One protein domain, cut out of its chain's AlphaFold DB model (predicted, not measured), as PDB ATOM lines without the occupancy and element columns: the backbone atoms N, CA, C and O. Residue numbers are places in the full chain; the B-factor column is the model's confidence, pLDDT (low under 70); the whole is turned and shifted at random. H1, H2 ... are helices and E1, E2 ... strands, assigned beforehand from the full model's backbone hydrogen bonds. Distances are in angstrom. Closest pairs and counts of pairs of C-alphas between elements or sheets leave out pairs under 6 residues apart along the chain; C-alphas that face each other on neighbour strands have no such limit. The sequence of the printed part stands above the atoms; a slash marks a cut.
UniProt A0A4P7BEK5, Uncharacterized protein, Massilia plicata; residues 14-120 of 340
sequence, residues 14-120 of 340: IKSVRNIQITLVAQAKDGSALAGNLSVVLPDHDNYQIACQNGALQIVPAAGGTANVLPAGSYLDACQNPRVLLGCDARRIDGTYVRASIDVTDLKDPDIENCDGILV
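What this domain is: This is residues 14 to 120 of the 340 residues of an uncharacterized protein of Massilia plicata (UniProt A0A4P7BEK5). Two long antiparallel strands, E1 and E5, make the backbone of a twisted sheet, with the shorter strands E2 and E6 added on its two edges toward opposite ends; the hairpin E3 and E4 crosses over it near one end as a loose sandwich, only partly face to face, and the small hairpin E7 and E8 packs near E6 at the other. The short helix H1 sits just before E5 near E3, and residues 65 to 70 of the long link before it stick out. The printed part has 107 residues, with one named helix and eight named strands in the order E1 E2 E3 E4 H1 E5 E6 E7 E8, and its class is mostly strand. The largest sheet has the order E2 E1 E5 E6, all antiparallel. The whole is only just loose, close to compact, with a radius of gyration of the C-alphas of 16.0 A and spans of 49 by 34 by 22 A.

How they stand to each other: E1, residues 17 to 28, and E2, residues 38 to 41, form a hairpin, with N 26 and O 38 3.1 A apart, within hydrogen-bond range. E1 is also antiparallel to E5, residues 79 to 91, at 165 degrees, with N 23 and O 85 2.8 A apart. E6, residues 97 to 103, forms a hairpin with E5, with N 88 and O 100 2.9 A apart. E2 and E6 are edge strands. E3, residues 48 to 53, and E4, residues 56 to 61, form a hairpin, with N 51 and O 58 2.9 A apart. In the sandwich, two sheets face to face, their strands stand at 50 degrees to those of the larger sheet; the closest C-alphas of E2 and E4 are those of Leu 38 and Leu 57, 6.2 A apart. H1, residues 75 to 78, only grazes the larger sheet; its closest C-alpha to E3 is that of Tyr 75, 5.0 A from that of Cys 52. H1 is too short for an O i to N i+4 pair, and its one O i to N i+3 pair is not within range. E7, residues 112 to 115, and E8, residues 118 to 120, form a hairpin, with N 113 and O 120 2.8 A apart. The closest C-alphas of E6 and E8 are those of Ala 100 and Ile 118, 5.7 A apart. E4 and E8 are apart.

Where its parts are: E1 begins at C-alpha 17 (248.102, 235.081, 162.208) and is 31.5 A long. E5, from C-alpha 79 (234.074, 257.662, 176.426), is 33.8 A long, E6 19.6 A. E8 ends at C-alpha 120 (250.158, 246.975, 157.825).

The domain as a whole: The C-alphas of Ser 32 and Asp 94, the two farthest apart, are 50.6 A apart. The printed part has no cut. The link E4 to H1 is long. Mean pLDDT of the printed part is 73.4; 34 residues are under 70, among them 29 to 38 and 62 to 75.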
ATOM      1  N   ILE A  14     244.446 236.988 158.329       76.81
ATOM      2  CA  ILE A  14     243.759 235.847 158.955       76.81
ATOM      3  C   ILE A  14     244.420 234.500 158.617       76.81
ATOM      4  O   ILE A  14     244.452 233.608 159.458       76.81
ATOM      5  N   LYS A  15     244.998 234.330 157.419       79.19
ATOM      6  CA  LYS A  15     245.671 233.075 157.026       79.19
ATOM      7  C   LYS A  15     247.054 232.871 157.658       79.19
ATOM      8  O   LYS A  15     247.587 231.765 157.612       79.19
ATOM      9  N   SER A  16     247.656 233.927 158.197       79.31
ATOM     10  CA  SER A  16     249.053 233.969 158.653       79.31
ATOM     11  C   SER A  16     249.218 234.428 160.105       79.31
ATOM     12  O   SER A  16     250.343 234.530 160.595       79.31
ATOM     13  N   VAL A  17     248.110 234.678 160.802       77.62
ATOM     14  CA  VAL A  17     248.102 235.081 162.208       77.62
ATOM     15  C   VAL A  17     247.293 234.097 163.049       77.62
ATOM     16  O   VAL A  17     246.469 233.337 162.541       77.62
ATOM     17  N   ARG A  18     247.519 234.113 164.360       80.69
ATOM     18  CA  ARG A  18     246.717 233.377 165.348       80.69
ATOM     19  C   ARG A  18     246.454 234.250 166.569       80.69
ATOM     20  O   ARG A  18     247.071 235.302 166.713       80.69
ATOM     21  N   ASN A  19     245.570 233.800 167.459       83.25
ATOM     22  CA  ASN A  19     245.238 234.516 168.697       83.25
ATOM     23  C   ASN A  19     244.798 235.970 168.437       83.25
ATOM     24  O   ASN A  19     245.276 236.891 169.099       83.25
ATOM     25  N   ILE A  20     243.931 236.170 167.438       78.44
ATOM     26  CA  ILE A  20     243.403 237.493 167.089       78.44
ATOM     27  C   ILE A  20     242.609 238.036 168.281       78.44
ATOM     28  O   ILE A  20     241.767 237.346 168.850       78.44
ATOM     29  N   GLN A  21     242.909 239.270 168.663       82.06
ATOM     30  CA  GLN A  21     242.295 239.994 169.763       82.06
ATOM     31  C   GLN A  21     241.985 241.410 169.292       82.06
ATOM     32  O   GLN A  21     242.865 242.112 168.802       82.06
ATOM     33  N   ILE A  22     240.746 241.851 169.484       77.00
ATOM     34  CA  ILE A  22     240.387 243.258 169.321       77.00
ATOM     35  C   ILE A  22     240.332 243.864 170.715       77.00
ATOM     36  O   ILE A  22     239.579 243.394 171.571       77.00
ATOM     37  N   THR A  23     241.159 244.878 170.945       79.81
ATOM     38  CA  THR A  23     241.201 245.625 172.198       79.81
ATOM     39  C   THR A  23     240.620 247.006 171.959       79.81
ATOM     40  O   THR A  23     241.205 247.801 171.229       79.81
ATOM     41  N   LEU A  24     239.485 247.310 172.585       74.81
ATOM     42  CA  LEU A  24     239.005 248.688 172.652       74.81
ATOM     43  C   LEU A  24     239.706 249.376 173.821       74.81
ATOM     44  O   LEU A  24     239.618 248.882 174.945       74.81
ATOM     45  N   VAL A  25     240.369 250.497 173.557       76.69
ATOM     46  CA  VAL A  25     240.966 251.383 174.558       76.69
ATOM     47  C   VAL A  25     240.183 252.688 174.580       76.69
ATOM     48  O   VAL A  25     239.985 253.286 173.532       76.69
ATOM     49  N   ALA A  26     239.725 253.154 175.736       75.19
ATOM     50  CA  ALA A  26     239.038 254.444 175.815       75.19
ATOM     51  C   ALA A  26     239.229 255.116 177.181       75.19
ATOM     52  O   ALA A  26     239.582 254.457 178.161       75.19
ATOM     53  N   GLN A  27     238.973 256.422 177.253       76.44
ATOM     54  CA  GLN A  27     238.951 257.183 178.507       76.44
ATOM     55  C   GLN A  27     237.502 257.480 178.887       76.44
ATOM     56  O   GLN A  27     236.748 257.978 178.054       76.44
ATOM     57  N   ALA A  28     237.063 257.178 180.110       70.75
ATOM     58  CA  ALA A  28     235.685 257.502 180.491       70.75
ATOM     59  C   ALA A  28     235.499 259.015 180.694       70.75
ATOM     60  O   ALA A  28     236.337 259.689 181.295       70.75
ATOM     61  N   LYS A  29     234.361 259.538 180.217       66.94
ATOM     62  CA  LYS A  29     233.884 260.894 180.517       66.94
ATOM     63  C   LYS A  29     233.292 260.911 181.923       66.94
ATOM     64  O   LYS A  29     232.073 260.928 182.060       66.94
ATOM     65  N   ASP A  30     234.116 260.875 182.964       63.59
ATOM     66  CA  ASP A  30     233.603 261.168 184.303       63.59
ATOM     67  C   ASP A  30     233.814 262.648 184.629       63.59
ATOM     68  O   ASP A  30     234.899 263.199 184.436       63.59
ATOM     69  N   GLY A  31     232.756 263.318 185.086       52.94
ATOM     70  CA  GLY A  31     232.654 264.778 185.195       52.94
ATOM     71  C   GLY A  31     233.578 265.442 186.225       52.94
ATOM     72  O   GLY A  31     233.346 266.596 186.573       52.94
ATOM     73  N   SER A  32     234.596 264.749 186.747       46.88
ATOM     74  CA  SER A  32     235.525 265.331 187.726       46.88
ATOM     75  C   SER A  32     236.953 264.763 187.767       46.88
ATOM     76  O   SER A  32     237.785 265.332 188.470       46.88
ATOM     77  N   ALA A  33     237.299 263.730 186.993       49.66
ATOM     78  CA  ALA A  33     238.686 263.291 186.796       49.66
ATOM     79  C   ALA A  33     238.759 262.343 185.591       49.66
ATOM     80  O   ALA A  33     237.889 261.489 185.436       49.66
ATOM     81  N   LEU A  34     239.799 262.468 184.760       50.53
ATOM     82  CA  LEU A  34     240.109 261.499 183.704       50.53
ATOM     83  C   LEU A  34     240.297 260.115 184.341       50.53
ATOM     84  O   LEU A  34     241.329 259.839 184.955       50.53
ATOM     85  N   ALA A  35     239.291 259.253 184.223       53.91
ATOM     86  CA  ALA A  35     239.427 257.847 184.566       53.91
ATOM     87  C   ALA A  35     240.441 257.213 183.600       53.91
ATOM     88  O   ALA A  35     240.399 257.469 182.394       53.91
ATOM     89  N   GLY A  36     241.384 256.440 184.146       58.34
ATOM     90  CA  GLY A  36     242.500 255.853 183.399       58.34
ATOM     91  C   GLY A  36     242.072 254.997 182.202       58.34
ATOM     92  O   GLY A  36     240.903 254.656 182.047       58.34
ATOM     93  N   ASN A  37     243.041 254.645 181.351       68.25
ATOM     94  CA  ASN A  37     242.806 253.857 180.139       68.25
ATOM     95  C   ASN A  37     242.016 252.574 180.455       68.25
ATOM     96  O   ASN A  37     242.497 251.700 181.177       68.25
ATOM     97  N   LEU A  38     240.814 252.462 179.892       69.88
ATOM     98  CA  LEU A  38     239.972 251.273 179.979       69.88
ATOM     99  C   LEU A  38     240.298 250.371 178.799       69.88
ATOM    100  O   LEU A  38     240.329 250.867 177.677       69.88
ATOM    101  N   SER A  39     240.511 249.073 179.024       75.25
ATOM    102  CA  SER A  39     240.693 248.104 177.943       75.25
ATOM    103  C   SER A  39     239.763 246.907 178.088       75.25
ATOM    104  O   SER A  39     239.528 246.409 179.188       75.25
ATOM    105  N   VAL A  40     239.219 246.440 176.966       75.12
ATOM    106  CA  VAL A  40     238.415 245.217 176.921       75.12
ATOM    107  C   VAL A  40     238.764 244.403 175.681       75.12
ATOM    108  O   VAL A  40     238.875 244.954 174.588       75.12
ATOM    109  N   VAL A  41     238.967 243.095 175.865       74.81
ATOM    110  CA  VAL A  41     239.256 242.145 174.781       74.81
ATOM    111  C   VAL A  41     237.943 241.534 174.318       74.81
ATOM    112  O   VAL A  41     237.274 240.864 175.101       74.81
ATOM    113  N   LEU A  42     237.576 241.761 173.061       65.88
ATOM    114  CA  LEU A  42     236.321 241.261 172.508       65.88
ATOM    115  C   LEU A  42     236.370 239.739 172.290       65.88
ATOM    116  O   LEU A  42     237.251 239.268 171.568       65.88
ATOM    117  N   PRO A  43     235.442 238.959 172.878       63.28
ATOM    118  CA  PRO A  43     235.285 237.555 172.539       63.28
ATOM    119  C   PRO A  43     234.648 237.417 171.153       63.28
ATOM    120  O   PRO A  43     233.833 238.242 170.739       63.28
ATOM    121  N   ASP A  44     235.001 236.339 170.463       55.91
ATOM    122  CA  ASP A  44     234.548 236.011 169.110       55.91
ATOM    123  C   ASP A  44     233.096 235.485 169.119       55.91
ATOM    124  O   ASP A  44     232.855 234.290 168.959       55.91
ATOM    125  N   HIS A  45     232.113 236.340 169.436       55.00
ATOM    126  CA  HIS A  45     230.702 235.945 169.539       55.00
ATOM    127  C   HIS A  45     229.717 237.065 169.144       55.00
ATOM    128  O   HIS A  45     229.736 238.154 169.713       55.00
ATOM    129  N   ASP A  46     228.756 236.735 168.273       57.38
ATOM    130  CA  ASP A  46     227.751 237.640 167.669       57.38
ATOM    131  C   ASP A  46     226.689 238.227 168.630       57.38
ATOM    132  O   ASP A  46     225.801 238.961 168.201       57.38
ATOM    133  N   ASN A  47     226.745 237.919 169.929       68.25
ATOM    134  CA  ASN A  47     225.680 238.243 170.893       68.25
ATOM    135  C   ASN A  47     226.109 239.195 172.013       68.25
ATOM    136  O   ASN A  47     225.422 239.293 173.033       68.25
ATOM    137  N   TYR A  48     227.227 239.896 171.849       66.44
ATOM    138  CA  TYR A  48     227.720 240.839 172.844       66.44
ATOM    139  C   TYR A  48     227.906 242.240 172.262       66.44
ATOM    140  O   TYR A  48     228.250 242.410 171.097       66.44
ATOM    141  N   GLN A  49     227.688 243.250 173.098       72.94
ATOM    142  CA  GLN A  49     227.979 244.652 172.821       72.94
ATOM    143  C   GLN A  49     228.914 245.200 173.904       72.94
ATOM    144  O   GLN A  49     228.905 244.727 175.043       72.94
ATOM    145  N   ILE A  50     229.713 246.211 173.564       70.50
ATOM    146  CA  ILE A  50     230.510 246.935 174.555       70.50
ATOM    147  C   ILE A  50     229.661 248.074 175.113       70.50
ATOM    148  O   ILE A  50     229.158 248.904 174.356       70.50
ATOM    149  N   ALA A  51     229.544 248.139 176.435       71.25
ATOM    150  CA  ALA A  51     228.945 249.266 177.133       71.25
ATOM    151  C   ALA A  51     229.956 249.875 178.106       71.25
ATOM    152  O   ALA A  51     230.749 249.159 178.719       71.25
ATOM    153  N   CYS A  52     229.907 251.194 178.277       67.75
ATOM    154  CA  CYS A  52     230.596 251.847 179.385       67.75
ATOM    155  C   CYS A  52     229.609 251.971 180.549       67.75
ATOM    156  O   CYS A  52     228.660 252.754 180.482       67.75
ATOM    157  N   GLN A  53     229.809 251.188 181.608       71.50
ATOM    158  CA  GLN A  53     228.955 251.198 182.797       71.50
ATOM    159  C   GLN A  53     229.799 251.528 184.024       71.50
ATOM    160  O   GLN A  53     230.803 250.869 184.286       71.50
ATOM    161  N   ASN A  54     229.388 252.553 184.776       71.12
ATOM    162  CA  ASN A  54     230.057 252.997 186.007       71.12
ATOM    163  C   ASN A  54     231.564 253.275 185.824       71.12
ATOM    164  O   ASN A  54     232.376 252.870 186.651       71.12
ATOM    165  N   GLY A  55     231.941 253.916 184.712       66.56
ATOM    166  CA  GLY A  55     233.340 254.259 184.429       66.56
ATOM    167  C   GLY A  55     234.224 253.082 183.998       66.56
ATOM    168  O   GLY A  55     235.441 253.228 183.997       66.56
ATOM    169  N   ALA A  56     233.647 251.933 183.625       68.06
ATOM    170  CA  ALA A  56     234.376 250.778 183.104       68.06
ATOM    171  C   ALA A  56     233.782 250.272 181.778       68.06
ATOM    172  O   ALA A  56     232.561 250.247 181.607       68.06
ATOM    173  N   LEU A  57     234.643 249.822 180.857       71.38
ATOM    174  CA  LEU A  57     234.223 249.106 179.649       71.38
ATOM    175  C   LEU A  57     233.860 247.665 180.015       71.38
ATOM    176  O   LEU A  57     234.661 246.945 180.608       71.38
ATOM    177  N   GLN A  58     232.651 247.246 179.656       75.50
ATOM    178  CA  GLN A  58     232.140 245.910 179.934       75.50
ATOM    179  C   GLN A  58     231.552 245.289 178.668       75.50
ATOM    180  O   GLN A  58     230.890 245.960 177.875       75.50
ATOM    181  N   ILE A  59     231.774 243.985 178.506       74.81
ATOM    182  CA  ILE A  59     231.080 243.168 177.510       74.81
ATOM    183  C   ILE A  59     229.736 242.789 178.119       74.81
ATOM    184  O   ILE A  59     229.682 242.058 179.107       74.81
ATOM    185  N   VAL A  60     228.652 243.287 177.539       75.38
ATOM    186  CA  VAL A  60     227.288 242.982 177.977       75.38
ATOM    187  C   VAL A  60     226.545 242.257 176.855       75.38
ATOM    188  O   VAL A  60     226.882 242.448 175.686       75.38
ATOM    189  N   PRO A  61     225.548 241.408 177.155       77.25
ATOM    190  CA  PRO A  61     224.718 240.807 176.116       77.25
ATOM    191  C   PRO A  61     224.121 241.889 175.210       77.25
ATOM    192  O   PRO A  61     223.698 242.941 175.698       77.25
ATOM    193  N   ALA A  62     224.095 241.642 173.900       69.19
ATOM    194  CA  ALA A  62     223.460 242.538 172.944       69.19
ATOM    195  C   ALA A  62     221.992 242.718 173.351       69.19
ATOM    196  O   ALA A  62     221.210 241.763 173.363       69.19
ATOM    197  N   ALA A  63     221.615 243.937 173.743       64.12
ATOM    198  CA  ALA A  63     220.216 244.249 173.981       64.12
ATOM    199  C   ALA A  63     219.517 244.104 172.626       64.12
ATOM    200  O   ALA A  63     219.921 244.772 171.681       64.12
ATOM    201  N   GLY A  64     218.527 243.215 172.506       59.91
ATOM    202  CA  GLY A  64     217.828 242.888 171.250       59.91
ATOM    203  C   GLY A  64     216.995 244.030 170.641       59.91
ATOM    204  O   GLY A  64     215.875 243.803 170.192       59.91
ATOM    205  N   GLY A  65     217.500 245.263 170.670       50.38
ATOM    206  CA  GLY A  65     216.890 246.465 170.137       50.38
ATOM    207  C   GLY A  65     217.178 246.643 168.649       50.38
ATOM    208  O   GLY A  65     218.256 246.337 168.147       50.38
ATOM    209  N   THR A  66     216.177 247.160 167.945       46.09
ATOM    210  CA  THR A  66     216.218 247.589 166.543       46.09
ATOM    211  C   THR A  66     217.500 248.352 166.193       46.09
ATOM    212  O   THR A  66     217.832 249.329 166.860       46.09
ATOM    213  N   ALA A  67     218.157 247.934 165.108       47.38
ATOM    214  CA  ALA A  67     219.536 248.229 164.692       47.38
ATOM    215  C   ALA A  67     219.975 249.707 164.527       47.38
ATOM    216  O   ALA A  67     221.097 249.947 164.096       47.38
ATOM    217  N   ASN A  68     219.137 250.695 164.861       45.19
ATOM    218  CA  ASN A  68     219.377 252.118 164.580       45.19
ATOM    219  C   ASN A  68     219.328 253.037 165.815       45.19
ATOM    220  O   ASN A  68     219.303 254.256 165.661       45.19
ATOM    221  N   VAL A  69     219.294 252.493 167.034       45.19
ATOM    222  CA  VAL A  69     219.381 253.299 168.263       45.19
ATOM    223  C   VAL A  69     220.682 252.934 168.966       45.19
ATOM    224  O   VAL A  69     220.836 251.783 169.371       45.19
ATOM    225  N   LEU A  70     221.609 253.895 169.108       46.56
ATOM    226  CA  LEU A  70     222.743 253.740 170.025       46.56
ATOM    227  C   LEU A  70     222.151 253.400 171.404       46.56
ATOM    228  O   LEU A  70     221.378 254.206 171.932       46.56
ATOM    229  N   PRO A  71     222.437 252.220 171.980       54.06
ATOM    230  CA  PRO A  71     221.915 251.882 173.292       54.06
ATOM    231  C   PRO A  71     222.358 252.948 174.294       54.06
ATOM    232  O   PRO A  71     223.503 253.403 174.251       54.06
ATOM    233  N   ALA A  72     221.477 253.333 175.220       48.69
ATOM    234  CA  ALA A  72     221.899 254.128 176.368       48.69
ATOM    235  C   ALA A  72     223.084 253.413 177.053       48.69
ATOM    236  O   ALA A  72     222.965 252.242 177.419       48.69
ATOM    237  N   GLY A  73     224.232 254.090 177.168       54.75
ATOM    238  CA  GLY A  73     225.488 253.481 177.634       54.75
ATOM    239  C   GLY A  73     226.452 253.026 176.530       54.75
ATOM    240  O   GLY A  73     227.426 252.330 176.831       54.75
ATOM    241  N   SER A  74     226.218 253.417 175.271       65.44
ATOM    242  CA  SER A  74     227.205 253.282 174.195       65.44
ATOM    243  C   SER A  74     228.533 253.919 174.608       65.44
ATOM    244  O   SER A  74     228.580 255.067 175.060       65.44
ATOM    245  N   TYR A  75     229.628 253.179 174.437       67.12
ATOM    246  CA  TYR A  75     230.973 253.680 174.730       67.12
ATOM    247  C   TYR A  75     231.332 254.909 173.876       67.12
ATOM    248  O   TYR A  75     232.129 255.730 174.312       67.12
ATOM    249  N   LEU A  76     230.706 255.083 172.705       71.56
ATOM    250  CA  LEU A  76     230.906 256.263 171.854       71.56
ATOM    251  C   LEU A  76     230.417 257.556 172.526       71.56
ATOM    252  O   LEU A  76     231.039 258.607 172.389       71.56
ATOM    253  N   ASP A  77     229.340 257.474 173.308       73.81
ATOM    254  CA  ASP A  77     228.791 258.635 174.010       73.81
ATOM    255  C   ASP A  77     229.500 258.857 175.352       73.81
ATOM    256  O   ASP A  77     229.786 259.997 175.734       73.81
ATOM    257  N   ALA A  78     229.824 257.764 176.048       72.56
ATOM    258  CA  ALA A  78     230.341 257.761 177.415       72.56
ATOM    259  C   ALA A  78     231.876 257.820 177.529       72.56
ATOM    260  O   ALA A  78     232.396 258.081 178.616       72.56
ATOM    261  N   CYS A  79     232.614 257.607 176.438       74.62
ATOM    262  CA  CYS A  79     234.074 257.662 176.426       74.62
ATOM    263  C   CYS A  79     234.611 258.790 175.524       74.62
ATOM    264  O   CYS A  79     233.923 259.303 174.642       74.62
ATOM    265  N   GLN A  80     235.846 259.215 175.783       77.50
ATOM    266  CA  GLN A  80     236.665 260.091 174.947       77.50
ATOM    267  C   GLN A  80     237.802 259.281 174.331       77.50
ATOM    268  O   GLN A  80     238.300 258.334 174.948       77.50
ATOM    269  N   ASN A  81     238.201 259.687 173.124       80.81
ATOM    270  CA  ASN A  81     239.312 259.112 172.365       80.81
ATOM    271  C   ASN A  81     239.253 257.574 172.288       80.81
ATOM    272  O   ASN A  81     240.214 256.914 172.697       80.81
ATOM    273  N   PRO A  82     238.121 256.979 171.853       77.81
ATOM    274  CA  PRO A  82     238.060 255.537 171.675       77.81
ATOM    275  C   PRO A  82     239.081 255.127 170.614       77.81
ATOM    276  O   PRO A  82     239.091 255.690 169.527       77.81
ATOM    277  N   ARG A  83     239.923 254.147 170.938       84.19
ATOM    278  CA  ARG A  83     240.886 253.530 170.032       84.19
ATOM    279  C   ARG A  83     240.615 252.041 169.905       84.19
ATOM    280  O   ARG A  83     240.459 251.352 170.913       84.19
ATOM    281  N   VAL A  84     240.585 251.523 168.688       80.88
ATOM    282  CA  VAL A  84     240.432 250.095 168.402       80.88
ATOM    283  C   VAL A  84     241.786 249.549 167.978       80.88
ATOM    284  O   VAL A  84     242.279 249.845 166.898       80.88
ATOM    285  N   LEU A  85     242.392 248.731 168.833       86.06
ATOM    286  CA  LEU A  85     243.650 248.056 168.536       86.06
ATOM    287  C   LEU A  85     243.364 246.620 168.099       86.06
ATOM    288  O   LEU A  85     242.823 245.820 168.867       86.06
ATOM    289  N   LEU A  86     243.768 246.278 166.883       84.06
ATOM    290  CA  LEU A  86     243.817 244.904 166.406       84.06
ATOM    291  C   LEU A  86     245.166 244.303 166.805       84.06
ATOM    292  O   LEU A  86     246.204 244.784 166.367       84.06
ATOM    293  N   GLY A  87     245.161 243.258 167.630       85.75
ATOM    294  CA  GLY A  87     246.358 242.526 168.043       85.75
ATOM    295  C   GLY A  87     246.298 241.049 167.665       85.75
ATOM    296  O   GLY A  87     245.229 240.442 167.659       85.75
ATOM    297  N   CYS A  88     247.443 240.439 167.371       86.88
ATOM    298  CA  CYS A  88     247.552 239.001 167.115       86.88
ATOM    299  C   CYS A  88     248.990 238.498 167.305       86.88
ATOM    300  O   CYS A  88     249.926 239.284 167.466       86.88
ATOM    301  N   ASP A  89     249.179 237.183 167.222       90.38
ATOM    302  CA  ASP A  89     250.495 236.594 166.991       90.38
ATOM    303  C   ASP A  89     250.684 236.417 165.481       90.38
ATOM    304  O   ASP A  89     250.052 235.554 164.859       90.38
ATOM    305  N   ALA A  90     251.542 237.240 164.888       86.44
ATOM    306  CA  ALA A  90     251.809 237.272 163.462       86.44
ATOM    307  C   ALA A  90     253.018 236.400 163.103       86.44
ATOM    308  O   ALA A  90     254.051 236.428 163.779       86.44
ATOM    309  N   ARG A  91     252.876 235.582 162.054       87.00
ATOM    310  CA  ARG A  91     253.935 234.682 161.593       87.00
ATOM    311  C   ARG A  91     254.974 235.449 160.776       87.00
ATOM    312  O   ARG A  91     254.616 236.192 159.865       87.00
ATOM    313  N   ARG A  92     256.246 235.206 161.072       81.50
ATOM    314  CA  ARG A  92     257.421 235.704 160.350       81.50
ATOM    315  C   ARG A  92     257.801 234.797 159.182       81.50
ATOM    316  O   ARG A  92     257.380 233.637 159.123       81.50
ATOM    317  N   ILE A  93     258.654 235.294 158.289       80.12
ATOM    318  CA  ILE A  93     259.184 234.535 157.146       80.12
ATOM    319  C   ILE A  93     260.006 233.317 157.592       80.12
ATOM    320  O   ILE A  93     259.962 232.268 156.952       80.12
ATOM    321  N   ASP A  94     260.681 233.416 158.742       82.75
ATOM    322  CA  ASP A  94     261.418 232.311 159.374       82.75
ATOM    323  C   ASP A  94     260.499 231.258 160.034       82.75
ATOM    324  O   ASP A  94     260.963 230.246 160.558       82.75
ATOM    325  N   GLY A  95     259.180 231.478 160.000       85.06
ATOM    326  CA  GLY A  95     258.163 230.600 160.565       85.06
ATOM    327  C   GLY A  95     257.881 230.801 162.055       85.06
ATOM    328  O   GLY A  95     256.945 230.177 162.562       85.06
ATOM    329  N   THR A  96     258.631 231.661 162.750       91.12
ATOM    330  CA  THR A  96     258.361 232.032 164.145       91.12
ATOM    331  C   THR A  96     257.158 232.975 164.247       91.12
ATOM    332  O   THR A  96     256.678 233.499 163.244       91.12
ATOM    333  N   TYR A  97     256.623 233.164 165.456       90.56
ATOM    334  CA  TYR A  97     255.493 234.064 165.708       90.56
ATOM    335  C   TYR A  97     255.922 235.191 166.642       90.56
ATOM    336  O   TYR A  97     256.595 234.936 167.642       90.56
ATOM    337  N   VAL A  98     255.494 236.414 166.341       87.50
ATOM    338  CA  VAL A  98     255.715 237.607 167.169       87.50
ATOM    339  C   VAL A  98     254.397 238.311 167.456       87.50
ATOM    340  O   VAL A  98     253.461 238.243 166.662       87.50
ATOM    341  N   ARG A  99     254.311 238.981 168.607       90.62
ATOM    342  CA  ARG A  99     253.153 239.809 168.956       90.62
ATOM    343  C   ARG A  99     253.135 241.028 168.033       90.62
ATOM    344  O   ARG A  99     254.108 241.776 168.011       90.62
ATOM    345  N   ALA A 100     252.036 241.231 167.319       84.88
ATOM    346  CA  ALA A 100     251.820 242.384 166.453       84.88
ATOM    347  C   ALA A 100     250.528 243.105 166.849       84.88
ATOM    348  O   ALA A 100     249.580 242.472 167.322       84.88
ATOM    349  N   SER A 101     250.494 244.424 166.666       89.75
ATOM    350  CA  SER A 101     249.290 245.229 166.866       89.75
ATOM    351  C   SER A 101     249.247 246.416 165.915       89.75
ATOM    352  O   SER A 101     250.279 247.049 165.706       89.75
ATOM    353  N   ILE A 102     248.060 246.747 165.418       87.75
ATOM    354  CA  ILE A 102     247.790 247.936 164.610       87.75
ATOM    355  C   ILE A 102     246.566 248.669 165.163       87.75
ATOM    356  O   ILE A 102     245.622 248.045 165.652       87.75
ATOM    357  N   ASP A 103     246.609 249.998 165.128       87.75
ATOM    358  CA  ASP A 103     245.459 250.841 165.433       87.75
ATOM    359  C   ASP A 103     244.566 250.946 164.195       87.75
ATOM    360  O   ASP A 103     245.020 251.377 163.139       87.75
ATOM    361  N   VAL A 104     243.314 250.516 164.325       85.94
ATOM    362  CA  VAL A 104     242.329 250.495 163.237       85.94
ATOM    363  C   VAL A 104     241.177 251.471 163.472       85.94
ATOM    364  O   VAL A 104     240.147 251.368 162.814       85.94
ATOM    365  N   THR A 105     241.325 252.398 164.423       84.44
ATOM    366  CA  THR A 105     240.259 253.321 164.856       84.44
ATOM    367  C   THR A 105     239.660 254.113 163.702       84.44
ATOM    368  O   THR A 105     238.440 254.159 163.559       84.44
ATOM    369  N   ASP A 106     240.524 254.693 162.870       83.50
ATOM    370  CA  ASP A 106     240.133 255.630 161.816       83.50
ATOM    371  C   ASP A 106     240.213 255.016 160.411       83.50
ATOM    372  O   ASP A 106     240.017 255.704 159.407       83.50
ATOM    373  N   LEU A 107     240.488 253.710 160.317       79.62
ATOM    374  CA  LEU A 107     240.611 253.034 159.032       79.62
ATOM    375  C   LEU A 107     239.226 252.775 158.439       79.62
ATOM    376  O   LEU A 107     238.418 252.006 158.966       79.62
ATOM    377  N   LYS A 108     238.952 253.422 157.306       80.06
ATOM    378  CA  LYS A 108     237.742 253.197 156.522       80.06
ATOM    379  C   LYS A 108     238.001 252.048 155.550       80.06
ATOM    380  O   LYS A 108     238.725 252.234 154.582       80.06
ATOM    381  N   ASP A 109     237.389 250.897 155.823       79.56
ATOM    382  CA  ASP A 109     237.570 249.650 155.064       79.56
ATOM    383  C   ASP A 109     239.030 249.135 155.104       79.56
ATOM    384  O   ASP A 109     239.687 249.071 154.067       79.56
ATOM    385  N   PRO A 110     239.562 248.785 156.296       78.19
ATOM    386  CA  PRO A 110     240.964 248.396 156.455       78.19
ATOM    387  C   PRO A 110     241.305 247.138 155.649       78.19
ATOM    388  O   PRO A 110     240.606 246.124 155.768       78.19
ATOM    389  N   ASP A 111     242.411 247.182 154.905       84.62
ATOM    390  CA  ASP A 111     242.974 246.019 154.214       84.62
ATOM    391  C   ASP A 111     244.283 245.614 154.892       84.62
ATOM    392  O   ASP A 111     245.384 245.989 154.492       84.62
ATOM    393  N   ILE A 112     244.142 244.925 156.026       85.94
ATOM    394  CA  ILE A 112     245.282 244.606 156.883       85.94
ATOM    395  C   ILE A 112     246.021 243.381 156.355       85.94
ATOM    396  O   ILE A 112     245.454 242.291 156.298       85.94
ATOM    397  N   GLU A 113     247.317 243.519 156.104       86.56
ATOM    398  CA  GLU A 113     248.225 242.430 155.756       86.56
ATOM    399  C   GLU A 113     249.206 242.116 156.896       86.56
ATOM    400  O   GLU A 113     249.483 242.945 157.765       86.56
ATOM    401  N   ASN A 114     249.741 240.890 156.908       86.12
ATOM    402  CA  ASN A 114     250.870 240.520 157.765       86.12
ATOM    403  C   ASN A 114     252.162 240.481 156.943       86.12
ATOM    404  O   ASN A 114     252.319 239.660 156.039       86.12
ATOM    405  N   CYS A 115     253.111 241.307 157.352       79.94
ATOM    406  CA  CYS A 115     254.359 241.606 156.678       79.94
ATOM    407  C   CYS A 115     255.534 241.228 157.590       79.94
ATOM    408  O   CYS A 115     256.009 242.044 158.377       79.94
ATOM    409  N   ASP A 116     255.978 239.966 157.545       80.75
ATOM    410  CA  ASP A 116     257.040 239.427 158.423       80.75
ATOM    411  C   ASP A 116     256.821 239.715 159.928       80.75
ATOM    412  O   ASP A 116     257.731 240.105 160.668       80.75
ATOM    413  N   GLY A 117     255.592 239.518 160.409       80.62
ATOM    414  CA  GLY A 117     255.247 239.737 161.811       80.62
ATOM    415  C   GLY A 117     254.834 241.171 162.151       80.62
ATOM    416  O   GLY A 117     254.718 241.494 163.332       80.62
ATOM    417  N   ILE A 118     254.621 242.027 161.149       81.88
ATOM    418  CA  ILE A 118     254.111 243.395 161.295       81.88
ATOM    419  C   ILE A 118     252.743 243.467 160.619       81.88
ATOM    420  O   ILE A 118     252.581 242.958 159.517       81.88
ATOM    421  N   LEU A 119     251.759 244.085 161.273       84.38
ATOM    422  CA  LEU A 119     250.470 244.370 160.643       84.38
ATOM    423  C   LEU A 119     250.543 245.723 159.935       84.38
ATOM    424  O   LEU A 119     250.956 246.703 160.555       84.38
ATOM    425  N   VAL A 120     250.146 245.768 158.667       85.75
ATOM    426  CA  VAL A 120     250.158 246.975 157.825       85.75
ATOM    427  C   VAL A 120     248.796 247.110 157.150       85.75
ATOM    428  O   VAL A 120     248.220 246.099 156.769       85.75
TER     429      VAL A 120